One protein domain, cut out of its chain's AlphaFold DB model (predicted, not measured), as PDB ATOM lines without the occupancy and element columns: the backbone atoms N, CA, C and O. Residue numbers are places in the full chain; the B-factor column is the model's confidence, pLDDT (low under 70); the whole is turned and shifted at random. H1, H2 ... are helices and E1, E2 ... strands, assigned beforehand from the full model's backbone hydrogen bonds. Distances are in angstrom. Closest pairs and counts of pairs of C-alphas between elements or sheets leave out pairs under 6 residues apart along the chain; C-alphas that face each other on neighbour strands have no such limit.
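What this domain is: This is residues 141 to 194 and 511 to 634 of the 636 residues of the protein "Jacalin-type lectin domain-containing protein" of Phytophthora cactorum (UniProt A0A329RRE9). Two sheets lie face to face as a sandwich with nearly aligned strands, E5 E12 E11 E8 E9 forming one layer and E6 E13 E7 E10 the other. A small lobe, the sheet E2 E4 E3, lies beyond the end of the sandwich where E8 turns into E9, and residues 141 to 161, with no named element, lead into E1 beside it. The printed part has 178 residues, with thirteen named strands and two short helices in the chain order E1 E2 E3 E4 H1 E5 E6 E7 E8 E9 E10 H2 E11 E12 E13. The five-stranded sheet and the lobe are antiparallel, the four-stranded sheet is mixed, and the class is mostly strand. The whole is compact, with a radius of gyration of the C-alphas of 17.5 A and spans of 52 by 45 by 32 A.

How they stand to each other: The largest sheet runs E5 of residues 525 to 527, E12 of 613 to 618, E11 of 592 to 601, E8 of 558 to 564 and E9 of 567 to 574; it is antiparallel and twisted. Within hydrogen-bond range are N 525 and O 615 at 2.9 A, N 594 and O 616 at 2.8 A, N 563 and O 595 at 2.8 A, and N 560 and O 572 at 2.9 A. E8 and E9 form a hairpin, as do E11 and E12. The other sheet runs E6 of residues 535 to 541, E13 of 624 to 633, E7 of 545 to 552 and E10 of 579 to 585. E13 and E7 are parallel at 9 degrees, with N 547 and O 627 at 2.8 A; E6 and E13 are antiparallel, with N 537 and O 628 at 3.0 A, as are E7 and E10, with N 548 and O 582 at 2.8 A. The facing parts of this sandwich, two sheets face to face, are 11.2 A centre to centre, and their strands stand at 17 degrees. H1, residues 518 to 522, is on both sheets: at the level of the largest, height 1.6 A, and 6.1 A over the other. H2, residues 586 to 589, is also on both, on the same face of the four-stranded sheet as H1. The one O i to N i+4 pair in H1 is within hydrogen-bond range; H2 is too short for any. In the lobe E4, residues 188 to 191, is the inner strand and E2, 166 to 168, and E3, 179 to 183, are the edge strands, with N 167 and O 189 at 2.9 A and N 180 and O 190 at 2.9 A, both within hydrogen-bond range; E3 and E4 form a hairpin. E1, residues 162 to 164, pairs with no named strand and runs on into E2 at 10 degrees.

Where its parts are: E1 begins at C-alpha 162, (-44.318, 69.108, 169.084). E11 is 27.8 A long, E7 22.5 A and E13 28.7 A, ending at C-alpha 633, (-62.178, 50.216, 155.693).

The domain as a whole: The C-alphas farthest apart, of Trp 141 and Ile 604, are 60.5 A apart. Residues 195 to 510 are not printed, and C-alphas 194 and 511 are 13.8 A apart across the cut. The link E11 to E12 is long. Confidence is under 70 at residues 141 to 144, 152 to 155 and 600 to 611.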
ATOM      1  N   TRP A 141     -21.365  59.891 143.071       63.41
ATOM      2  CA  TRP A 141     -20.114  60.535 143.522       63.41
ATOM      3  C   TRP A 141     -19.803  60.319 145.024       63.41
ATOM      4  O   TRP A 141     -18.736  60.711 145.509       63.41
ATOM      5  N   TYR A 142     -20.739  59.674 145.725       54.78
ATOM      6  CA  TYR A 142     -20.762  59.326 147.144       54.78
ATOM      7  C   TYR A 142     -20.808  57.802 147.419       54.78
ATOM      8  O   TYR A 142     -21.004  57.412 148.564       54.78
ATOM      9  N   GLY A 143     -20.633  56.931 146.411       63.47
ATOM     10  CA  GLY A 143     -20.557  55.466 146.591       63.47
ATOM     11  C   GLY A 143     -21.717  54.675 145.975       63.47
ATOM     12  O   GLY A 143     -22.436  55.186 145.112       63.47
ATOM     13  N   LYS A 144     -21.879  53.404 146.377       68.69
ATOM     14  CA  LYS A 144     -23.011  52.564 145.953       68.69
ATOM     15  C   LYS A 144     -24.315  53.154 146.484       68.69
ATOM     16  O   LYS A 144     -24.398  53.573 147.634       68.69
ATOM     17  N   MET A 145     -25.323  53.211 145.624       74.94
ATOM     18  CA  MET A 145     -26.633  53.715 146.007       74.94
ATOM     19  C   MET A 145     -27.446  52.614 146.685       74.94
ATOM     20  O   MET A 145     -27.461  51.466 146.243       74.94
ATOM     21  N   ILE A 146     -28.183  52.988 147.723       81.31
ATOM     22  CA  ILE A 146     -29.258  52.182 148.309       81.31
ATOM     23  C   ILE A 146     -30.580  52.918 148.116       81.31
ATOM     24  O   ILE A 146     -30.592  54.147 148.019       81.31
ATOM     25  N   ARG A 147     -31.688  52.175 148.011       87.19
ATOM     26  CA  ARG A 147     -33.015  52.773 147.818       87.19
ATOM     27  C   ARG A 147     -33.295  53.775 148.928       87.19
ATOM     28  O   ARG A 147     -33.182  53.445 150.110       87.19
ATOM     29  N   ASN A 148     -33.637  55.000 148.553       90.00
ATOM     30  CA  ASN A 148     -34.096  56.003 149.496       90.00
ATOM     31  C   ASN A 148     -35.564  55.741 149.789       90.00
ATOM     32  O   ASN A 148     -36.439  56.167 149.042       90.00
ATOM     33  N   TRP A 149     -35.817  54.998 150.856       90.75
ATOM     34  CA  TRP A 149     -37.149  54.732 151.379       90.75
ATOM     35  C   TRP A 149     -37.357  55.479 152.687       90.75
ATOM     36  O   TRP A 149     -36.403  55.739 153.412       90.75
ATOM     37  N   VAL A 150     -38.598  55.812 153.018       88.94
ATOM     38  CA  VAL A 150     -38.948  56.431 154.301       88.94
ATOM     39  C   VAL A 150     -38.582  55.480 155.444       88.94
ATOM     40  O   VAL A 150     -37.823  55.869 156.329       88.94
ATOM     41  N   GLY A 151     -38.965  54.204 155.340       76.69
ATOM     42  CA  GLY A 151     -38.662  53.179 156.338       76.69
ATOM     43  C   GLY A 151     -39.626  53.149 157.527       76.69
ATOM     44  O   GLY A 151     -40.554  53.951 157.587       76.69
ATOM     45  N   PRO A 152     -39.419  52.211 158.470       68.19
ATOM     46  CA  PRO A 152     -40.391  51.901 159.521       68.19
ATOM     47  C   PRO A 152     -40.390  52.888 160.700       68.19
ATOM     48  O   PRO A 152     -41.277  52.816 161.539       68.19
ATOM     49  N   THR A 153     -39.395  53.770 160.803       65.19
ATOM     50  CA  THR A 153     -39.181  54.651 161.968       65.19
ATOM     51  C   THR A 153     -39.785  56.036 161.806       65.19
ATOM     52  O   THR A 153     -40.072  56.702 162.804       65.19
ATOM     53  N   ILE A 154     -39.950  56.510 160.564       62.84
ATOM     54  CA  ILE A 154     -40.451  57.860 160.311       62.84
ATOM     55  C   ILE A 154     -41.961  57.858 160.587       62.84
ATOM     56  O   ILE A 154     -42.771  57.583 159.710       62.84
ATOM     57  N   GLY A 155     -42.328  58.128 161.838       60.88
ATOM     58  CA  GLY A 155     -43.700  57.970 162.326       60.88
ATOM     59  C   GLY A 155     -43.808  57.777 163.840       60.88
ATOM     60  O   GLY A 155     -44.864  58.045 164.404       60.88
ATOM     61  N   ASN A 156     -42.722  57.388 164.515       71.00
ATOM     62  CA  ASN A 156     -42.740  57.181 165.962       71.00
ATOM     63  C   ASN A 156     -42.611  58.518 166.703       71.00
ATOM     64  O   ASN A 156     -41.551  59.153 166.699       71.00
ATOM     65  N   ALA A 157     -43.699  58.956 167.334       77.38
ATOM     66  CA  ALA A 157     -43.683  60.101 168.233       77.38
ATOM     67  C   ALA A 157     -42.926  59.751 169.522       77.38
ATOM     68  O   ALA A 157     -43.234  58.753 170.167       77.38
ATOM     69  N   LYS A 158     -41.972  60.598 169.922       73.00
ATOM     70  CA  LYS A 158     -41.263  60.479 171.212       73.00
ATOM     71  C   LYS A 158     -41.923  61.292 172.337       73.00
ATOM     72  O   LYS A 158     -41.418  61.328 173.451       73.00
ATOM     73  N   ASP A 159     -43.017  61.987 172.030       76.81
ATOM     74  CA  ASP A 159     -43.687  62.929 172.932       76.81
ATOM     75  C   ASP A 159     -45.178  63.069 172.576       76.81
ATOM     76  O   ASP A 159     -45.608  62.582 171.529       76.81
ATOM     77  N   THR A 160     -45.963  63.751 173.411       79.88
ATOM     78  CA  THR A 160     -47.409  63.960 173.217       79.88
ATOM     79  C   THR A 160     -47.737  65.044 172.198       79.88
ATOM     80  O   THR A 160     -48.840  65.055 171.660       79.88
ATOM     81  N   ALA A 161     -46.805  65.953 171.917       88.75
ATOM     82  CA  ALA A 161     -46.904  66.914 170.825       88.75
ATOM     83  C   ALA A 161     -45.523  67.479 170.471       88.75
ATOM     84  O   ALA A 161     -44.520  67.177 171.117       88.75
ATOM     85  N   CYS A 162     -45.480  68.315 169.444       89.38
ATOM     86  CA  CYS A 162     -44.318  69.108 169.084       89.38
ATOM     87  C   CYS A 162     -44.733  70.522 168.665       89.38
ATOM     88  O   CYS A 162     -45.718  70.706 167.944       89.38
ATOM     89  N   TYR A 163     -43.945  71.528 169.035       89.19
ATOM     90  CA  TYR A 163     -44.133  72.898 168.567       89.19
ATOM     91  C   TYR A 163     -43.686  73.048 167.122       89.19
ATOM     92  O   TYR A 163     -42.600  72.619 166.745       89.19
ATOM     93  N   ARG A 164     -44.494  73.694 166.290       91.19
ATOM     94  CA  ARG A 164     -44.164  73.899 164.878       91.19
ATOM     95  C   ARG A 164     -43.197  75.063 164.744       91.19
ATOM     96  O   ARG A 164     -43.482  76.165 165.212       91.19
ATOM     97  N   GLN A 165     -42.079  74.831 164.065       88.81
ATOM     98  CA  GLN A 165     -41.120  75.894 163.785       88.81
ATOM     99  C   GLN A 165     -41.784  77.006 162.961       88.81
ATOM    100  O   GLN A 165     -42.523  76.731 162.007       88.81
ATOM    101  N   MET A 166     -41.497  78.258 163.317       89.31
ATOM    102  CA  MET A 166     -41.938  79.438 162.581       89.31
ATOM    103  C   MET A 166     -40.754  80.129 161.922       89.31
ATOM    104  O   MET A 166     -39.702  80.272 162.534       89.31
ATOM    105  N   GLU A 167     -40.947  80.569 160.685       88.94
ATOM    106  CA  GLU A 167     -39.942  81.295 159.912       88.94
ATOM    107  C   GLU A 167     -40.605  82.430 159.132       88.94
ATOM    108  O   GLU A 167     -41.685  82.215 158.582       88.94
ATOM    109  N   PRO A 168     -39.993  83.615 159.005       89.06
ATOM    110  CA  PRO A 168     -40.542  84.654 158.145       89.06
ATOM    111  C   PRO A 168     -40.547  84.221 156.670       89.06
ATOM    112  O   PRO A 168     -39.651  83.502 156.213       89.06
ATOM    113  N   TYR A 169     -41.514  84.703 155.889       91.50
ATOM    114  CA  TYR A 169     -41.433  84.585 154.435       91.50
ATOM    115  C   TYR A 169     -40.302  85.456 153.868       91.50
ATOM    116  O   TYR A 169     -39.786  86.374 154.512       91.50
ATOM    117  N   ASN A 170     -39.915  85.193 152.623       91.31
ATOM    118  CA  ASN A 170     -38.941  86.029 151.928       91.31
ATOM    119  C   ASN A 170     -39.543  87.341 151.385       91.31
ATOM    120  O   ASN A 170     -40.748  87.573 151.464       91.31
ATOM    121  N   SER A 171     -38.725  88.177 150.741       89.06
ATOM    122  CA  SER A 171     -39.162  89.450 150.138       89.06
ATOM    123  C   SER A 171     -40.328  89.319 149.142       89.06
ATOM    124  O   SER A 171     -41.075  90.269 148.926       89.06
ATOM    125  N   SER A 172     -40.523  88.131 148.560       89.69
ATOM    126  CA  SER A 172     -41.602  87.807 147.616       89.69
ATOM    127  C   SER A 172     -42.814  87.123 148.267       89.69
ATOM    128  O   SER A 172     -43.661  86.587 147.555       89.69
ATOM    129  N   LYS A 173     -42.914  87.118 149.604       90.81
ATOM    130  CA  LYS A 173     -43.978  86.449 150.381       90.81
ATOM    131  C   LYS A 173     -44.043  84.931 150.185       90.81
ATOM    132  O   LYS A 173     -45.107  84.317 150.240       90.81
ATOM    133  N   VAL A 174     -42.891  84.316 149.940       92.00
ATOM    134  CA  VAL A 174     -42.755  82.878 149.716       92.00
ATOM    135  C   VAL A 174     -42.172  82.212 150.961       92.00
ATOM    136  O   VAL A 174     -41.184  82.690 151.511       92.00
ATOM    137  N   CYS A 175     -42.764  81.093 151.381       92.75
ATOM    138  CA  CYS A 175     -42.274  80.300 152.510       92.75
ATOM    139  C   CYS A 175     -41.153  79.319 152.114       92.75
ATOM    140  O   CYS A 175     -41.146  78.830 150.972       92.75
ATOM    141  N   PRO A 176     -40.235  78.980 153.042       92.25
ATOM    142  CA  PRO A 176     -39.256  77.913 152.835       92.25
ATOM    143  C   PRO A 176     -39.922  76.562 152.525       92.25
ATOM    144  O   PRO A 176     -41.106  76.360 152.802       92.25
ATOM    145  N   ALA A 177     -39.182  75.630 151.918       90.12
ATOM    146  CA  ALA A 177     -39.698  74.281 151.656       90.12
ATOM    147  C   ALA A 177     -40.100  73.570 152.965       90.12
ATOM    148  O   ALA A 177     -39.374  73.642 153.953       90.12
ATOM    149  N   GLY A 178     -41.255  72.895 152.972       88.75
ATOM    150  CA  GLY A 178     -41.823  72.262 154.172       88.75
ATOM    151  C   GLY A 178     -42.538  73.223 155.130       88.75
ATOM    152  O   GLY A 178     -42.938  72.810 156.216       88.75
ATOM    153  N   TYR A 179     -42.714  74.493 154.746       91.25
ATOM    154  CA  TYR A 179     -43.505  75.471 155.490       91.25
ATOM    155  C   TYR A 179     -44.701  75.935 154.671       91.25
ATOM    156  O   TYR A 179     -44.642  76.099 153.450       91.25
ATOM    157  N   SER A 180     -45.778  76.245 155.381       89.44
ATOM    158  CA  SER A 180     -46.966  76.863 154.812       89.44
ATOM    159  C   SER A 180     -47.163  78.265 155.378       89.44
ATOM    160  O   SER A 180     -46.750  78.550 156.499       89.44
ATOM    161  N   LEU A 181     -47.806  79.140 154.609       88.81
ATOM    162  CA  LEU A 181     -48.151  80.481 155.075       88.81
ATOM    163  C   LEU A 181     -49.076  80.381 156.298       88.81
ATOM    164  O   LEU A 181     -50.085  79.667 156.236       88.81
ATOM    165  N   TYR A 182     -48.703  81.058 157.385       85.69
ATOM    166  CA  TYR A 182     -49.455  81.096 158.640       85.69
ATOM    167  C   TYR A 182     -50.166  82.432 158.807       85.69
ATOM    168  O   TYR A 182     -51.393  82.461 158.868       85.69
ATOM    169  N   ASP A 183     -49.395  83.522 158.799       79.25
ATOM    170  CA  ASP A 183     -49.904  84.877 158.976       79.25
ATOM    171  C   ASP A 183     -49.350  85.802 157.889       79.25
ATOM    172  O   ASP A 183     -48.139  85.940 157.710       79.25
ATOM    173  N   GLN A 184     -50.256  86.424 157.134       73.38
ATOM    174  CA  GLN A 184     -49.919  87.385 156.086       73.38
ATOM    175  C   GLN A 184     -49.579  88.775 156.626       73.38
ATOM    176  O   GLN A 184     -48.921  89.533 155.913       73.38
ATOM    177  N   VAL A 185     -50.041  89.109 157.831       70.56
ATOM    178  CA  VAL A 185     -49.829  90.405 158.482       70.56
ATOM    179  C   VAL A 185     -48.432  90.448 159.086       70.56
ATOM    180  O   VAL A 185     -47.644  91.320 158.728       70.56
ATOM    181  N   ASP A 186     -48.096  89.448 159.902       73.19
ATOM    182  CA  ASP A 186     -46.774  89.335 160.533       73.19
ATOM    183  C   ASP A 186     -45.716  88.720 159.604       73.19
ATOM    184  O   ASP A 186     -44.524  88.704 159.900       73.19
ATOM    185  N   GLY A 187     -46.157  88.217 158.451       82.62
ATOM    186  CA  GLY A 187     -45.305  87.658 157.415       82.62
ATOM    187  C   GLY A 187     -44.636  86.341 157.788       82.62
ATOM    188  O   GLY A 187     -43.508  86.078 157.373       82.62
ATOM    189  N   ASN A 188     -45.341  85.506 158.552       89.12
ATOM    190  CA  ASN A 188     -44.812  84.278 159.124       89.12
ATOM    191  C   ASN A 188     -45.300  83.025 158.389       89.12
ATOM    192  O   ASN A 188     -46.458  82.884 157.980       89.12
ATOM    193  N   CYS A 189     -44.386  82.075 158.274       92.31
ATOM    194  CA  CYS A 189     -44.592  80.724 157.796       92.31
ATOM    195  C   CYS A 189     -44.488  79.752 158.968       92.31
ATOM    196  O   CYS A 189     -43.717  79.965 159.899       92.31
ATOM    197  N   ILE A 190     -45.234  78.655 158.897       91.75
ATOM    198  CA  ILE A 190     -45.260  77.607 159.916       91.75
ATOM    199  C   ILE A 190     -44.960  76.254 159.277       91.75
ATOM    200  O   ILE A 190     -45.505  75.934 158.211       91.75
ATOM    201  N   ALA A 191     -44.093  75.469 159.913       92.00
ATOM    202  CA  ALA A 191     -43.708  74.144 159.439       92.00
ATOM    203  C   ALA A 191     -44.943  73.242 159.273       92.00
ATOM    204  O   ALA A 191     -45.880  73.286 160.077       92.00
ATOM    205  N   GLU A 192     -44.988  72.455 158.205       92.25
ATOM    206  CA  GLU A 192     -46.025  71.442 157.997       92.25
ATOM    207  C   GLU A 192     -45.822  70.255 158.953       92.25
ATOM    208  O   GLU A 192     -44.707  69.971 159.384       92.25
ATOM    209  N   CYS A 193     -46.909  69.572 159.318       92.75
ATOM    210  CA  CYS A 193     -46.843  68.495 160.305       92.75
ATOM    211  C   CYS A 193     -46.101  67.249 159.766       92.75
ATOM    212  O   CYS A 193     -46.497  66.714 158.717       92.75
ATOM    213  N   PRO A 194     -45.036  66.772 160.445       90.75
ATOM    214  CA  PRO A 194     -44.229  65.643 159.985       90.75
ATOM    215  C   PRO A 194     -44.916  64.296 160.240       90.75
ATOM    216  O   PRO A 194     -45.910  64.226 160.951       90.75
ATOM    217  N   GLY A 511     -36.151  63.914 150.663       87.81
ATOM    218  CA  GLY A 511     -35.802  63.843 149.242       87.81
ATOM    219  C   GLY A 511     -36.758  63.002 148.386       87.81
ATOM    220  O   GLY A 511     -37.862  62.650 148.802       87.81
ATOM    221  N   GLU A 512     -36.334  62.696 147.155       91.56
ATOM    222  CA  GLU A 512     -37.085  61.805 146.260       91.56
ATOM    223  C   GLU A 512     -36.982  60.350 146.728       91.56
ATOM    224  O   GLU A 512     -35.898  59.880 147.077       91.56
ATOM    225  N   ILE A 513     -38.105  59.634 146.676       92.50
ATOM    226  CA  ILE A 513     -38.203  58.243 147.114       92.50
ATOM    227  C   ILE A 513     -38.175  57.301 145.914       92.50
ATOM    228  O   ILE A 513     -38.833  57.554 144.898       92.50
ATOM    229  N   ASP A 514     -37.409  56.221 146.041       91.94
ATOM    230  CA  ASP A 514     -37.313  55.183 145.017       91.94
ATOM    231  C   ASP A 514     -38.513  54.226 145.061       91.94
ATOM    232  O   ASP A 514     -39.241  54.153 146.054       91.94
ATOM    233  N   ASP A 515     -38.733  53.508 143.962       91.25
ATOM    234  CA  ASP A 515     -39.883  52.623 143.769       91.25
ATOM    235  C   ASP A 515     -40.033  51.614 144.921       91.25
ATOM    236  O   ASP A 515     -39.051  51.120 145.484       91.25
ATOM    237  N   GLY A 516     -41.278  51.285 145.273       88.56
ATOM    238  CA  GLY A 516     -41.550  50.293 146.310       88.56
ATOM    239  C   GLY A 516     -42.997  50.216 146.780       88.56
ATOM    240  O   GLY A 516     -43.886  50.926 146.302       88.56
ATOM    241  N   LEU A 517     -43.238  49.302 147.720       87.62
ATOM    242  CA  LEU A 517     -44.512  49.188 148.432       87.62
ATOM    243  C   LEU A 517     -44.681  50.383 149.370       87.62
ATOM    244  O   LEU A 517     -43.702  50.828 149.957       87.62
ATOM    245  N   LEU A 518     -45.908  50.877 149.568       90.81
ATOM    246  CA  LEU A 518     -46.117  52.072 150.405       90.81
ATOM    247  C   LEU A 518     -45.649  51.884 151.855       90.81
ATOM    248  O   LEU A 518     -45.186  52.848 152.451       90.81
ATOM    249  N   TYR A 519     -45.731  50.665 152.397       86.44
ATOM    250  CA  TYR A 519     -45.235  50.341 153.740       86.44
ATOM    251  C   TYR A 519     -43.735  50.620 153.873       86.44
ATOM    252  O   TYR A 519     -43.330  51.430 154.697       86.44
ATOM    253  N   ASP A 520     -42.912  50.025 153.007       84.00
ATOM    254  CA  ASP A 520     -41.465  50.230 153.057       84.00
ATOM    255  C   ASP A 520     -41.052  51.603 152.506       84.00
ATOM    256  O   ASP A 520     -40.291  52.330 153.145       84.00
ATOM    257  N   ALA A 521     -41.557  51.964 151.324       89.88
ATOM    258  CA  ALA A 521     -41.107  53.134 150.583       89.88
ATOM    259  C   ALA A 521     -41.614  54.439 151.191       89.88
ATOM    260  O   ALA A 521     -40.832  55.376 151.320       89.88
ATOM    261  N   LEU A 522     -42.897  54.511 151.557       92.94
ATOM    262  CA  LEU A 522     -43.553  55.754 151.983       92.94
ATOM    263  C   LEU A 522     -43.911  55.777 153.480       92.94
ATOM    264  O   LEU A 522     -44.509  56.752 153.931       92.94
ATOM    265  N   GLY A 523     -43.556  54.738 154.243       89.56
ATOM    266  CA  GLY A 523     -43.860  54.654 155.673       89.56
ATOM    267  C   GLY A 523     -45.357  54.521 155.956       89.56
ATOM    268  O   GLY A 523     -45.857  55.146 156.886       89.56
ATOM    269  N   LEU A 524     -46.094  53.768 155.125       91.19
ATOM    270  CA  LEU A 524     -47.519  53.514 155.358       91.19
ATOM    271  C   LEU A 524     -47.723  52.852 156.726       91.19
ATOM    272  O   LEU A 524     -47.300  51.717 156.930       91.19
ATOM    273  N   HIS A 525     -48.427  53.540 157.618       88.38
ATOM    274  CA  HIS A 525     -48.703  53.095 158.978       88.38
ATOM    275  C   HIS A 525     -50.186  53.269 159.317       88.38
ATOM    276  O   HIS A 525     -50.826  54.233 158.893       88.38
ATOM    277  N   THR A 526     -50.749  52.335 160.079       88.44
ATOM    278  CA  THR A 526     -52.153  52.365 160.505       88.44
ATOM    279  C   THR A 526     -52.238  52.195 162.009       88.44
ATOM    280  O   THR A 526     -51.583  51.310 162.550       88.44
ATOM    281  N   ILE A 527     -53.076  52.999 162.658       82.94
ATOM    282  CA  ILE A 527     -53.425  52.842 164.073       82.94
ATOM    283  C   ILE A 527     -54.891  52.443 164.147       82.94
ATOM    284  O   ILE A 527     -55.714  53.032 163.436       82.94
ATOM    285  N   ASP A 528     -55.186  51.491 165.038       78.12
ATOM    286  CA  ASP A 528     -56.499  50.856 165.211       78.12
ATOM    287  C   ASP A 528     -56.920  50.000 163.995       78.12
ATOM    288  O   ASP A 528     -56.257  49.981 162.957       78.12
ATOM    289  N   GLU A 529     -58.027  49.267 164.105       77.75
ATOM    290  CA  GLU A 529     -58.411  48.220 163.150       77.75
ATOM    291  C   GLU A 529     -58.979  48.749 161.825       77.75
ATOM    292  O   GLU A 529     -58.979  48.045 160.807       77.75
ATOM    293  N   ALA A 530     -59.459  49.994 161.797       83.00
ATOM    294  CA  ALA A 530     -60.284  50.484 160.696       83.00
ATOM    295  C   ALA A 530     -59.578  50.487 159.339       83.00
ATOM    296  O   ALA A 530     -60.219  50.181 158.339       83.00
ATOM    297  N   PHE A 531     -58.280  50.793 159.293       89.38
ATOM    298  CA  PHE A 531     -57.515  50.825 158.042       89.38
ATOM    299  C   PHE A 531     -56.542  49.654 157.870       89.38
ATOM    300  O   PHE A 531     -55.814  49.604 156.870       89.38
ATOM    301  N   VAL A 532     -56.537  48.693 158.801       84.38
ATOM    302  CA  VAL A 532     -55.637  47.531 158.766       84.38
ATOM    303  C   VAL A 532     -55.810  46.754 157.462       84.38
ATOM    304  O   VAL A 532     -56.921  46.466 157.009       84.38
ATOM    305  N   GLY A 533     -54.679  46.405 156.848       80.06
ATOM    306  CA  GLY A 533     -54.633  45.717 155.560       80.06
ATOM    307  C   GLY A 533     -54.742  46.641 154.345       80.06
ATOM    308  O   GLY A 533     -54.879  46.138 153.230       80.06
ATOM    309  N   SER A 534     -54.683  47.964 154.529       88.81
ATOM    310  CA  SER A 534     -54.450  48.909 153.429       88.81
ATOM    311  C   SER A 534     -53.052  48.719 152.831       88.81
ATOM    312  O   SER A 534     -52.103  48.377 153.533       88.81
ATOM    313  N   TYR A 535     -52.913  48.920 151.520       88.69
ATOM    314  CA  TYR A 535     -51.673  48.635 150.787       88.69
ATOM    315  C   TYR A 535     -51.568  49.467 149.513       88.69
ATOM    316  O   TYR A 535     -52.533  50.085 149.075       88.69
ATOM    317  N   GLY A 536     -50.410  49.455 148.860       89.38
ATOM    318  CA  GLY A 536     -50.257  50.108 147.565       89.38
ATOM    319  C   GLY A 536     -48.821  50.133 147.072       89.38
ATOM    320  O   GLY A 536     -47.939  49.504 147.662       89.38
ATOM    321  N   THR A 537     -48.578  50.933 146.036       92.19
ATOM    322  CA  THR A 537     -47.251  51.103 145.432       92.19
ATOM    323  C   THR A 537     -46.940  52.555 145.108       92.19
ATOM    324  O   THR A 537     -47.822  53.306 144.680       92.19
ATOM    325  N   TRP A 538     -45.660  52.895 145.220       93.56
ATOM    326  CA  TRP A 538     -45.064  54.119 144.711       93.56
ATOM    327  C   TRP A 538     -44.151  53.810 143.525       93.56
ATOM    328  O   TRP A 538     -43.362  52.862 143.570       93.56
ATOM    329  N   LYS A 539     -44.244  54.639 142.484       93.06
ATOM    330  CA  LYS A 539     -43.261  54.709 141.404       93.06
ATOM    331  C   LYS A 539     -42.728  56.125 141.308       93.06
ATOM    332  O   LYS A 539     -43.508  57.065 141.199       93.06
ATOM    333  N   LYS A 540     -41.411  56.275 141.276       92.75
ATOM    334  CA  LYS A 540     -40.713  57.546 141.093       92.75
ATOM    335  C   LYS A 540     -40.972  58.121 139.708       92.75
ATOM    336  O   LYS A 540     -41.227  59.313 139.582       92.75
ATOM    337  N   LYS A 541     -40.964  57.287 138.667       93.62
ATOM    338  CA  LYS A 541     -41.350  57.689 137.308       93.62
ATOM    339  C   LYS A 541     -42.835  57.423 137.083       93.62
ATOM    340  O   LYS A 541     -43.279  56.283 137.212       93.62
ATOM    341  N   GLY A 542     -43.589  58.454 136.711       94.00
ATOM    342  CA  GLY A 542     -45.035  58.326 136.560       94.00
ATOM    343  C   GLY A 542     -45.714  59.532 135.922       94.00
ATOM    344  O   GLY A 542     -45.071  60.413 135.359       94.00
ATOM    345  N   ASP A 543     -47.037  59.524 135.991       96.81
ATOM    346  CA  ASP A 543     -47.963  60.488 135.385       96.81
ATOM    347  C   ASP A 543     -48.321  61.667 136.311       96.81
ATOM    348  O   ASP A 543     -49.113  62.535 135.947       96.81
ATOM    349  N   GLY A 544     -47.745  61.714 137.512       97.12
ATOM    350  CA  GLY A 544     -48.040  62.720 138.523       97.12
ATOM    351  C   GLY A 544     -49.329  62.474 139.298       97.12
ATOM    352  O   GLY A 544     -49.762  63.381 140.009       97.12
ATOM    353  N   ILE A 545     -49.951  61.295 139.189       97.88
ATOM    354  CA  ILE A 545     -51.231  60.986 139.837       97.88
ATOM    355  C   ILE A 545     -51.026  60.399 141.237       97.88
ATOM    356  O   ILE A 545     -50.176  59.540 141.476       97.88
ATOM    357  N   VAL A 546     -51.873  60.849 142.163       98.06
ATOM    358  CA  VAL A 546     -52.100  60.223 143.467       98.06
ATOM    359  C   VAL A 546     -53.530  59.685 143.480       98.06
ATOM    360  O   VAL A 546     -54.473  60.472 143.447       98.06
ATOM    361  N   ASN A 547     -53.687  58.363 143.504       97.94
ATOM    362  CA  ASN A 547     -54.967  57.662 143.413       97.94
ATOM    363  C   ASN A 547     -55.236  56.852 144.687       97.94
ATOM    364  O   ASN A 547     -54.472  55.950 145.039       97.94
ATOM    365  N   LEU A 548     -56.332  57.173 145.371       98.12
ATOM    366  CA  LEU A 548     -56.799  56.485 146.569       98.12
ATOM    367  C   LEU A 548     -58.080  55.721 146.243       98.12
ATOM    368  O   LEU A 548     -59.100  56.317 145.894       98.12
ATOM    369  N   ILE A 549     -58.041  54.403 146.403       97.00
ATOM    370  CA  ILE A 549     -59.145  53.490 146.106       97.00
ATOM    371  C   ILE A 549     -59.654  52.913 147.423       97.00
ATOM    372  O   ILE A 549     -59.005  52.063 148.027       97.00
ATOM    373  N   PHE A 550     -60.830  53.355 147.853       96.12
ATOM    374  CA  PHE A 550     -61.467  52.912 149.086       96.12
ATOM    375  C   PHE A 550     -62.310  51.665 148.835       96.12
ATOM    376  O   PHE A 550     -63.083  51.611 147.877       96.12
ATOM    377  N   THR A 551     -62.189  50.675 149.714       92.94
ATOM    378  CA  THR A 551     -63.068  49.500 149.766       92.94
ATOM    379  C   THR A 551     -63.518  49.291 151.201       92.94
ATOM    380  O   THR A 551     -62.689  49.047 152.077       92.94
ATOM    381  N   SER A 552     -64.824  49.398 151.432       91.50
ATOM    382  CA  SER A 552     -65.424  49.226 152.748       91.50
ATOM    383  C   SER A 552     -65.951  47.808 152.920       91.50
ATOM    384  O   SER A 552     -66.667  47.301 152.064       91.50
ATOM    385  N   THR A 553     -65.612  47.182 154.042       88.38
ATOM    386  CA  THR A 553     -66.326  46.026 154.597       88.38
ATOM    387  C   THR A 553     -67.170  46.431 155.809       88.38
ATOM    388  O   THR A 553     -67.729  45.564 156.471       88.38
ATOM    389  N   ASP A 554     -67.240  47.730 156.131       85.00
ATOM    390  CA  ASP A 554     -68.083  48.262 157.205       85.00
ATOM    391  C   ASP A 554     -69.568  48.084 156.847       85.00
ATOM    392  O   ASP A 554     -69.971  48.184 155.683       85.00
ATOM    393  N   THR A 555     -70.384  47.828 157.865       86.38
ATOM    394  CA  THR A 555     -71.835  47.656 157.744       86.38
ATOM    395  C   THR A 555     -72.590  48.983 157.741       86.38
ATOM    396  O   THR A 555     -73.799  48.992 157.510       86.38
ATOM    397  N   LYS A 556     -71.909  50.111 157.982       85.69
ATOM    398  CA  LYS A 556     -72.494  51.455 157.910       85.69
ATOM    399  C   LYS A 556     -71.693  52.365 156.988       85.69
ATOM    400  O   LYS A 556     -70.510  52.147 156.736       85.69
ATOM    401  N   ASP A 557     -72.346  53.431 156.546       88.50
ATOM    402  CA  ASP A 557     -71.694  54.496 155.794       88.50
ATOM    403  C   ASP A 557     -70.634  55.194 156.649       88.50
ATOM    404  O   ASP A 557     -70.848  55.514 157.825       88.50
ATOM    405  N   VAL A 558     -69.493  55.475 156.029       87.56
ATOM    406  CA  VAL A 558     -68.339  56.108 156.668       87.56
ATOM    407  C   VAL A 558     -67.917  57.344 155.886       87.56
ATOM    408  O   VAL A 558     -68.145  57.471 154.682       87.56
ATOM    409  N   LYS A 559     -67.281  58.291 156.577       90.81
ATOM    410  CA  LYS A 559     -66.637  59.438 155.932       90.81
ATOM    411  C   LYS A 559     -65.162  59.423 156.289       90.81
ATOM    412  O   LYS A 559     -64.830  59.537 157.461       90.81
ATOM    413  N   VAL A 560     -64.292  59.328 155.292       92.81
ATOM    414  CA  VAL A 560     -62.843  59.430 155.493       92.81
ATOM    415  C   VAL A 560     -62.429  60.876 155.284       92.81
ATOM    416  O   VAL A 560     -62.747  61.473 154.253       92.81
ATOM    417  N   VAL A 561     -61.763  61.472 156.265       93.19
ATOM    418  CA  VAL A 561     -61.184  62.808 156.130       93.19
ATOM    419  C   VAL A 561     -59.729  62.648 155.698       93.19
ATOM    420  O   VAL A 561     -59.030  61.764 156.170       93.19
ATOM    421  N   ILE A 562     -59.301  63.455 154.727       95.56
ATOM    422  CA  ILE A 562     -57.939  63.418 154.187       95.56
ATOM    423  C   ILE A 562     -57.250  64.722 154.566       95.56
ATOM    424  O   ILE A 562     -57.763  65.810 154.277       95.56
ATOM    425  N   HIS A 563     -56.076  64.600 155.170       94.69
ATOM    426  CA  HIS A 563     -55.196  65.681 155.581       94.69
ATOM    427  C   HIS A 563     -53.870  65.614 154.815       94.69
ATOM    428  O   HIS A 563     -53.347  64.533 154.565       94.69
ATOM    429  N   SER A 564     -53.307  66.773 154.471       94.62
ATOM    430  CA  SER A 564     -51.969  66.915 153.892       94.62
ATOM    431  C   SER A 564     -51.186  67.978 154.660       94.62
ATOM    432  O   SER A 564     -51.663  69.104 154.821       94.62
ATOM    433  N   GLY A 565     -50.022  67.607 155.202       91.56
ATOM    434  CA  GLY A 565     -49.182  68.490 156.024       91.56
ATOM    435  C   GLY A 565     -49.903  69.043 157.261       91.56
ATOM    436  O   GLY A 565     -49.655  70.177 157.669       91.56
ATOM    437  N   GLY A 566     -50.853  68.280 157.814       89.06
ATOM    438  CA  GLY A 566     -51.716  68.678 158.931       89.06
ATOM    439  C   GLY A 566     -53.002  69.419 158.533       89.06
ATOM    440  O   GLY A 566     -53.910  69.553 159.353       89.06
ATOM    441  N   LYS A 567     -53.151  69.858 157.275       90.56
ATOM    442  CA  LYS A 567     -54.346  70.581 156.801       90.56
ATOM    443  C   LYS A 567     -55.354  69.632 156.173       90.56
ATOM    444  O   LYS A 567     -55.002  68.840 155.307       90.56
ATOM    445  N   LYS A 568     -56.628  69.756 156.542       93.19
ATOM    446  CA  LYS A 568     -57.718  69.016 155.895       93.19
ATOM    447  C   LYS A 568     -57.884  69.462 154.439       93.19
ATOM    448  O   LYS A 568     -58.088  70.646 154.182       93.19
ATOM    449  N   ILE A 569     -57.858  68.510 153.509       95.69
ATOM    450  CA  ILE A 569     -57.977  68.759 152.064       95.69
ATOM    451  C   ILE A 569     -59.212  68.115 151.427       95.69
ATOM    452  O   ILE A 569     -59.675  68.594 150.395       95.69
ATOM    453  N   ALA A 570     -59.769  67.052 152.019       96.12
ATOM    454  CA  ALA A 570     -60.964  66.395 151.491       96.12
ATOM    455  C   ALA A 570     -61.759  65.650 152.574       96.12
ATOM    456  O   ALA A 570     -61.256  65.358 153.659       96.12
ATOM    457  N   LYS A 571     -63.022  65.335 152.264       95.12
ATOM    458  CA  LYS A 571     -63.871  64.417 153.033       95.12
ATOM    459  C   LYS A 571     -64.601  63.502 152.051       95.12
ATOM    460  O   LYS A 571     -65.448  63.977 151.301       95.12
ATOM    461  N   VAL A 572     -64.252  62.222 152.039       95.25
ATOM    462  CA  VAL A 572     -64.728  61.230 151.070       95.25
ATOM    463  C   VAL A 572     -65.810  60.362 151.721       95.25
ATOM    464  O   VAL A 572     -65.511  59.668 152.695       95.25
ATOM    465  N   PRO A 573     -67.066  60.401 151.245       94.00
ATOM    466  CA  PRO A 573     -68.089  59.460 151.687       94.00
ATOM    467  C   PRO A 573     -67.848  58.080 151.058       94.00
ATOM    468  O   PRO A 573     -67.602  57.979 149.857       94.00
ATOM    469  N   VAL A 574     -67.946  57.023 151.861       93.06
ATOM    470  CA  VAL A 574     -67.877  55.630 151.401       93.06
ATOM    471  C   VAL A 574     -69.083  54.889 151.968       93.06
ATOM    472  O   VAL A 574     -69.279  54.858 153.182       93.06
ATOM    473  N   ALA A 575     -69.911  54.336 151.085       92.75
ATOM    474  CA  ALA A 575     -71.099  53.588 151.486       92.75
ATOM    475  C   ALA A 575     -70.725  52.276 152.200       92.75
ATOM    476  O   ALA A 575     -69.646  51.720 151.956       92.75
ATOM    477  N   ALA A 576     -71.626  51.764 153.039       90.75
ATOM    478  CA  ALA A 576     -71.519  50.429 153.632       90.75
ATOM    479  C   ALA A 576     -71.261  49.360 152.553       90.75
ATOM    480  O   ALA A 576     -71.945  49.335 151.528       90.75
ATOM    481  N   GLY A 577     -70.248  48.506 152.742       89.00
ATOM    482  CA  GLY A 577     -69.838  47.502 151.742       89.00
ATOM    483  C   GLY A 577     -69.365  48.065 150.386       89.00
ATOM    484  O   GLY A 577     -69.141  47.310 149.439       89.00
ATOM    485  N   GLY A 578     -69.272  49.391 150.252       92.00
ATOM    486  CA  GLY A 578     -69.092  50.084 148.984       92.00
ATOM    487  C   GLY A 578     -67.637  50.342 148.606       92.00
ATOM    488  O   GLY A 578     -66.688  50.031 149.331       92.00
ATOM    489  N   ARG A 579     -67.460  50.974 147.443       95.12
ATOM    490  CA  ARG A 579     -66.169  51.481 146.966       95.12
ATOM    491  C   ARG A 579     -66.268  52.965 146.645       95.12
ATOM    492  O   ARG A 579     -67.315  53.439 146.218       95.12
ATOM    493  N   ALA A 580     -65.163  53.678 146.819       96.94
ATOM    494  CA  ALA A 580     -65.025  55.069 146.403       96.94
ATOM    495  C   ALA A 580     -63.612  55.309 145.866       96.94
ATOM    496  O   ALA A 580     -62.694  54.524 146.116       96.94
ATOM    497  N   THR A 581     -63.416  56.403 145.140       97.12
ATOM    498  CA  THR A 581     -62.096  56.795 144.642       97.12
ATOM    499  C   THR A 581     -61.885  58.279 144.873       97.12
ATOM    500  O   THR A 581     -62.811  59.076 144.726       97.12
ATOM    501  N   TRP A 582     -60.663  58.650 145.239       98.06
ATOM    502  CA  TRP A 582     -60.242  60.036 145.353       98.06
ATOM    503  C   TRP A 582     -58.889  60.218 144.675       98.06
ATOM    504  O   TRP A 582     -57.964  59.449 144.914       98.06
ATOM    505  N   ASN A 583     -58.786  61.256 143.847       97.38
ATOM    506  CA  ASN A 583     -57.591  61.547 143.066       97.38
ATOM    507  C   ASN A 583     -57.032  62.929 143.414       97.38
ATOM    508  O   ASN A 583     -57.777  63.885 143.636       97.38
ATOM    509  N   SER A 584     -55.711  63.038 143.383       97.69
ATOM    510  CA  SER A 584     -54.954  64.285 143.460       97.69
ATOM    511  C   SER A 584     -53.692  64.165 142.600       97.69
ATOM    512  O   SER A 584     -53.543  63.217 141.827       97.69
ATOM    513  N   THR A 585     -52.785  65.129 142.713       97.81
ATOM    514  CA  THR A 585     -51.502  65.111 142.012       97.81
ATOM    515  C   THR A 585     -50.336  65.088 142.987       97.81
ATOM    516  O   THR A 585     -50.418  65.662 144.076       97.81
ATOM    517  N   VAL A 586     -49.228  64.474 142.565       96.56
ATOM    518  CA  VAL A 586     -47.955  64.481 143.300       96.56
ATOM    519  C   VAL A 586     -47.543  65.923 143.579       96.56
ATOM    520  O   VAL A 586     -47.351  66.274 144.728       96.56
ATOM    521  N   ALA A 587     -47.586  66.817 142.588       94.50
ATOM    522  CA  ALA A 587     -47.218  68.226 142.768       94.50
ATOM    523  C   ALA A 587     -48.023  68.984 143.851       94.50
ATOM    524  O   ALA A 587     -47.539  69.967 144.406       94.50
ATOM    525  N   LYS A 588     -49.265  68.572 144.153       93.94
ATOM    526  CA  LYS A 588     -50.074  69.197 145.220       93.94
ATOM    527  C   LYS A 588     -49.730  68.663 146.608       93.94
ATOM    528  O   LYS A 588     -49.909  69.378 147.598       93.94
ATOM    529  N   LEU A 589     -49.318  67.401 146.667       94.62
ATOM    530  CA  LEU A 589     -49.143  66.639 147.899       94.62
ATOM    531  C   LEU A 589     -47.676  66.354 148.222       94.62
ATOM    532  O   LEU A 589     -47.413  65.822 149.290       94.62
ATOM    533  N   GLU A 590     -46.746  66.682 147.327       92.88
ATOM    534  CA  GLU A 590     -45.330  66.399 147.506       92.88
ATOM    535  C   GLU A 590     -44.770  67.068 148.754       92.88
ATOM    536  O   GLU A 590     -45.189  68.157 149.155       92.88
ATOM    537  N   ASP A 591     -43.803  66.377 149.340       90.69
ATOM    538  CA  ASP A 591     -43.151  66.711 150.593       90.69
ATOM    539  C   ASP A 591     -44.115  66.922 151.760       90.69
ATOM    540  O   ASP A 591     -43.882  67.767 152.631       90.69
ATOM    541  N   LYS A 592     -45.201  66.145 151.804       91.88
ATOM    542  CA  LYS A 592     -46.179  66.226 152.888       91.88
ATOM    543  C   LYS A 592     -46.572  64.863 153.400       91.88
ATOM    544  O   LYS A 592     -46.754  63.900 152.656       91.88
ATOM    545  N   THR A 593     -46.823  64.837 154.699       92.88
ATOM    546  CA  THR A 593     -47.566  63.758 155.334       92.88
ATOM    547  C   THR A 593     -48.992  63.746 154.796       92.88
ATOM    548  O   THR A 593     -49.663  64.779 154.815       92.88
ATOM    549  N   LEU A 594     -49.457  62.587 154.340       95.50
ATOM    550  CA  LEU A 594     -50.845  62.312 154.001       95.50
ATOM    551  C   LEU A 594     -51.446  61.476 155.133       95.50
ATOM    552  O   LEU A 594     -51.026  60.344 155.359       95.50
ATOM    553  N   TYR A 595     -52.409  62.052 155.844       94.25
ATOM    554  CA  TYR A 595     -53.072  61.436 156.992       94.25
ATOM    555  C   TYR A 595     -54.562  61.279 156.709       94.25
ATOM    556  O   TYR A 595     -55.211  62.202 156.215       94.25
ATOM    557  N   LEU A 596     -55.087  60.094 156.981       94.31
ATOM    558  CA  LEU A 596     -56.479  59.723 156.810       94.31
ATOM    559  C   LEU A 596     -57.032  59.288 158.157       94.31
ATOM    560  O   LEU A 596     -56.477  58.397 158.795       94.31
ATOM    561  N   ASP A 597     -58.164  59.846 158.547       89.38
ATOM    562  CA  ASP A 597     -58.915  59.421 159.719       89.38
ATOM    563  C   ASP A 597     -60.358  59.108 159.343       89.38
ATOM    564  O   ASP A 597     -60.999  59.762 158.505       89.38
ATOM    565  N   ARG A 598     -60.876  58.039 159.947       85.25
ATOM    566  CA  ARG A 598     -62.259  57.628 159.745       85.25
ATOM    567  C   ARG A 598     -63.139  58.409 160.710       85.25
ATOM    568  O   ARG A 598     -63.046  58.266 161.923       85.25
ATOM    569  N   TRP A 599     -64.068  59.182 160.162       70.62
ATOM    570  CA  TRP A 599     -65.019  59.948 160.952       70.62
ATOM    571  C   TRP A 599     -66.313  59.162 161.184       70.62
ATOM    572  O   TRP A 599     -67.032  58.848 160.226       70.62
ATOM    573  N   ARG A 600     -66.655  58.924 162.457       64.56
ATOM    574  CA  ARG A 600     -67.964  58.410 162.896       64.56
ATOM    575  C   ARG A 600     -68.413  59.152 164.168       64.56
ATOM    576  O   ARG A 600     -67.613  59.277 165.091       64.56
ATOM    577  N   PRO A 601     -69.663  59.648 164.255       52.44
ATOM    578  CA  PRO A 601     -70.186  60.171 165.514       52.44
ATOM    579  C   PRO A 601     -70.317  59.026 166.523       52.44
ATOM    580  O   PRO A 601     -70.845  57.964 166.182       52.44
ATOM    581  N   ASN A 602     -69.855  59.234 167.755       51.53
ATOM    582  CA  ASN A 602     -70.122  58.289 168.842       51.53
ATOM    583  C   ASN A 602     -71.596  58.375 169.300       51.53
ATOM    584  O   ASN A 602     -72.357  59.226 168.836       51.53
ATOM    585  N   PHE A 603     -72.020  57.498 170.219       39.53
ATOM    586  CA  PHE A 603     -73.414  57.430 170.698       39.53
ATOM    587  C   PHE A 603     -73.901  58.701 171.429       39.53
ATOM    588  O   PHE A 603     -75.100  58.850 171.645       39.53
ATOM    589  N   ILE A 604     -72.991  59.619 171.780       38.94
ATOM    590  CA  ILE A 604     -73.275  60.920 172.413       38.94
ATOM    591  C   ILE A 604     -73.230  62.061 171.370       38.94
ATOM    592  O   ILE A 604     -73.442  63.227 171.687       38.94
ATOM    593  N   GLY A 605     -72.984  61.755 170.092       29.95
ATOM    594  CA  GLY A 605     -72.934  62.747 169.015       29.95
ATOM    595  C   GLY A 605     -71.671  63.612 169.015       29.95
ATOM    596  O   GLY A 605     -71.624  64.601 168.284       29.95
ATOM    597  N   ILE A 606     -70.640  63.245 169.786       40.62
ATOM    598  CA  ILE A 606     -69.346  63.927 169.759       40.62
ATOM    599  C   ILE A 606     -68.582  63.435 168.518       40.62
ATOM    600  O   ILE A 606     -68.365  62.226 168.366       40.62
ATOM    601  N   PRO A 607     -68.196  64.340 167.600       39.19
ATOM    602  CA  PRO A 607     -67.304  64.006 166.497       39.19
ATOM    603  C   PRO A 607     -65.947  63.585 167.072       39.19
ATOM    604  O   PRO A 607     -65.353  64.360 167.811       39.19
ATOM    605  N   GLY A 608     -65.444  62.398 166.730       48.72
ATOM    606  CA  GLY A 608     -64.113  61.951 167.150       48.72
ATOM    607  C   GLY A 608     -63.359  61.260 166.018       48.72
ATOM    608  O   GLY A 608     -63.976  60.650 165.144       48.72
ATOM    609  N   SER A 609     -62.031  61.365 166.051       51.06
ATOM    610  CA  SER A 609     -61.076  60.615 165.218       51.06
ATOM    611  C   SER A 609     -60.884  59.164 165.684       51.06
ATOM    612  O   SER A 609     -60.195  58.401 165.017       51.06
ATOM    613  N   GLY A 610     -61.508  58.765 166.804       52.94
ATOM    614  CA  GLY A 610     -61.348  57.468 167.483       52.94
ATOM    615  C   GLY A 610     -61.954  56.261 166.763       52.94
ATOM    616  O   GLY A 610     -62.603  55.432 167.388       52.94
ATOM    617  N   GLY A 611     -61.801  56.194 165.446       63.06
ATOM    618  CA  GLY A 611     -62.218  55.078 164.616       63.06
ATOM    619  C   GLY A 611     -61.106  54.615 163.690       63.06
ATOM    620  O   GLY A 611     -61.428  54.182 162.591       63.06
ATOM    621  N   GLY A 612     -59.851  54.788 164.099       80.50
ATOM    622  CA  GLY A 612     -58.647  54.437 163.364       80.50
ATOM    623  C   GLY A 612     -58.193  55.428 162.307       80.50
ATOM    624  O   GLY A 612     -58.959  56.230 161.760       80.50
ATOM    625  N   SER A 613     -56.900  55.341 162.011       89.94
ATOM    626  CA  SER A 613     -56.219  56.238 161.085       89.94
ATOM    627  C   SER A 613     -55.150  55.533 160.257       89.94
ATOM    628  O   SER A 613     -54.662  54.454 160.596       89.94
ATOM    629  N   LEU A 614     -54.789  56.163 159.147       92.88
ATOM    630  CA  LEU A 614     -53.775  55.721 158.202       92.88
ATOM    631  C   LEU A 614     -52.895  56.913 157.842       92.88
ATOM    632  O   LEU A 614     -53.406  57.995 157.566       92.88
ATOM    633  N   LEU A 615     -51.581  56.726 157.804       92.94
ATOM    634  CA  LEU A 615     -50.626  57.777 157.463       92.94
ATOM    635  C   LEU A 615     -49.582  57.250 156.473       92.94
ATOM    636  O   LEU A 615     -49.219  56.081 156.530       92.94
ATOM    637  N   LEU A 616     -49.106  58.103 155.565       94.19
ATOM    638  CA  LEU A 616     -47.901  57.873 154.755       94.19
ATOM    639  C   LEU A 616     -47.287  59.206 154.299       94.19
ATOM    640  O   LEU A 616     -47.938  60.249 154.341       94.19
ATOM    641  N   TRP A 617     -46.051  59.183 153.812       93.56
ATOM    642  CA  TRP A 617     -45.382  60.348 153.229       93.56
ATOM    643  C   TRP A 617     -45.543  60.404 151.717       93.56
ATOM    644  O   TRP A 617     -45.237  59.430 151.037       93.56
ATOM    645  N   VAL A 618     -45.970  61.541 151.167       94.62
ATOM    646  CA  VAL A 618     -46.045  61.725 149.714       94.62
ATOM    647  C   VAL A 618     -44.775  62.430 149.230       94.62
ATOM    648  O   VAL A 618     -44.572  63.607 149.532       94.62
ATOM    649  N   PRO A 619     -43.899  61.740 148.483       92.69
ATOM    650  CA  PRO A 619     -42.614  62.292 148.083       92.69
ATOM    651  C   PRO A 619     -42.747  63.205 146.866       92.69
ATOM    652  O   PRO A 619     -43.618  63.023 146.012       92.69
ATOM    653  N   ARG A 620     -41.812  64.145 146.738       92.25
ATOM    654  CA  ARG A 620     -41.530  64.787 145.450       92.25
ATOM    655  C   ARG A 620     -40.982  63.793 144.432       92.25
ATOM    656  O   ARG A 620     -40.324  62.810 144.783       92.25
ATOM    657  N   SER A 621     -41.190  64.098 143.154       93.00
ATOM    658  CA  SER A 621     -40.516  63.405 142.057       93.00
ATOM    659  C   SER A 621     -40.266  64.324 140.869       93.00
ATOM    660  O   SER A 621     -41.195  64.853 140.261       93.00
ATOM    661  N   SER A 622     -39.002  64.432 140.456       91.62
ATOM    662  CA  SER A 622     -38.632  65.092 139.199       91.62
ATOM    663  C   SER A 622     -39.075  64.335 137.940       91.62
ATOM    664  O   SER A 622     -38.970  64.874 136.842       91.62
ATOM    665  N   GLN A 623     -39.593  63.112 138.081       93.62
ATOM    666  CA  GLN A 623     -40.074  62.265 136.984       93.62
ATOM    667  C   GLN A 623     -41.597  62.051 137.038       93.62
ATOM    668  O   GLN A 623     -42.106  61.036 136.558       93.62
ATOM    669  N   GLY A 624     -42.319  62.985 137.663       94.00
ATOM    670  CA  GLY A 624     -43.777  62.974 137.803       94.00
ATOM    671  C   GLY A 624     -44.254  62.169 139.008       94.00
ATOM    672  O   GLY A 624     -44.985  62.693 139.840       94.00
ATOM    673  N   GLY A 625     -43.790  60.928 139.148       95.44
ATOM    674  CA  GLY A 625     -44.228  60.023 140.211       95.44
ATOM    675  C   GLY A 625     -45.626  59.443 139.987       95.44
ATOM    676  O   GLY A 625     -46.396  59.951 139.179       95.44
ATOM    677  N   HIS A 626     -45.954  58.352 140.671       97.00
ATOM    678  CA  HIS A 626     -47.297  57.776 140.686       97.00
ATOM    679  C   HIS A 626     -47.532  57.027 141.997       97.00
ATOM    680  O   HIS A 626     -46.770  56.123 142.353       97.00
ATOM    681  N   LEU A 627     -48.618  57.370 142.687       97.25
ATOM    682  CA  LEU A 627     -49.039  56.728 143.928       97.25
ATOM    683  C   LEU A 627     -50.401  56.070 143.728       97.25
ATOM    684  O   LEU A 627     -51.375  56.749 143.419       97.25
ATOM    685  N   THR A 628     -50.481  54.763 143.976       96.62
ATOM    686  CA  THR A 628     -51.762  54.057 144.130       96.62
ATOM    687  C   THR A 628     -51.855  53.494 145.540       96.62
ATOM    688  O   THR A 628     -51.032  52.660 145.918       96.62
ATOM    689  N   LEU A 629     -52.864  53.927 146.299       96.06
ATOM    690  CA  LEU A 629     -53.190  53.439 147.639       96.06
ATOM    691  C   LEU A 629     -54.571  52.776 147.628       96.06
ATOM    692  O   LEU A 629     -55.584  53.421 147.371       96.06
ATOM    693  N   HIS A 630     -54.616  51.495 147.968       94.25
ATOM    694  CA  HIS A 630     -55.838  50.772 148.284       94.25
ATOM    695  C   HIS A 630     -56.130  50.912 149.778       94.25
ATOM    696  O   HIS A 630     -55.464  50.301 150.615       94.25
ATOM    697  N   VAL A 631     -57.133  51.724 150.096       94.25
ATOM    698  CA  VAL A 631     -57.583  51.983 151.461       94.25
ATOM    699  C   VAL A 631     -58.674  50.978 151.811       94.25
ATOM    700  O   VAL A 631     -59.766  51.000 151.236       94.25
ATOM    701  N   ARG A 632     -58.382  50.085 152.752       91.31
ATOM    702  CA  ARG A 632     -59.371  49.163 153.311       91.31
ATOM    703  C   ARG A 632     -60.080  49.849 154.470       91.31
ATOM    704  O   ARG A 632     -59.417  50.500 155.263       91.31
ATOM    705  N   ILE A 633     -61.402  49.719 154.554       90.06
ATOM    706  CA  ILE A 633     -62.178  50.216 155.693       90.06
ATOM    707  C   ILE A 633     -62.886  49.034 156.342       90.06
ATOM    708  O   ILE A 633     -63.818  48.477 155.765       90.06
ATOM    709  N   ASN A 634     -62.409  48.630 157.513       84.69
ATOM    710  CA  ASN A 634     -62.934  47.500 158.266       84.69
ATOM    711  C   ASN A 634     -64.091  47.921 159.180       84.69
ATOM    712  O   ASN A 634     -64.266  49.100 159.499       84.69
TER     713      ASN A 634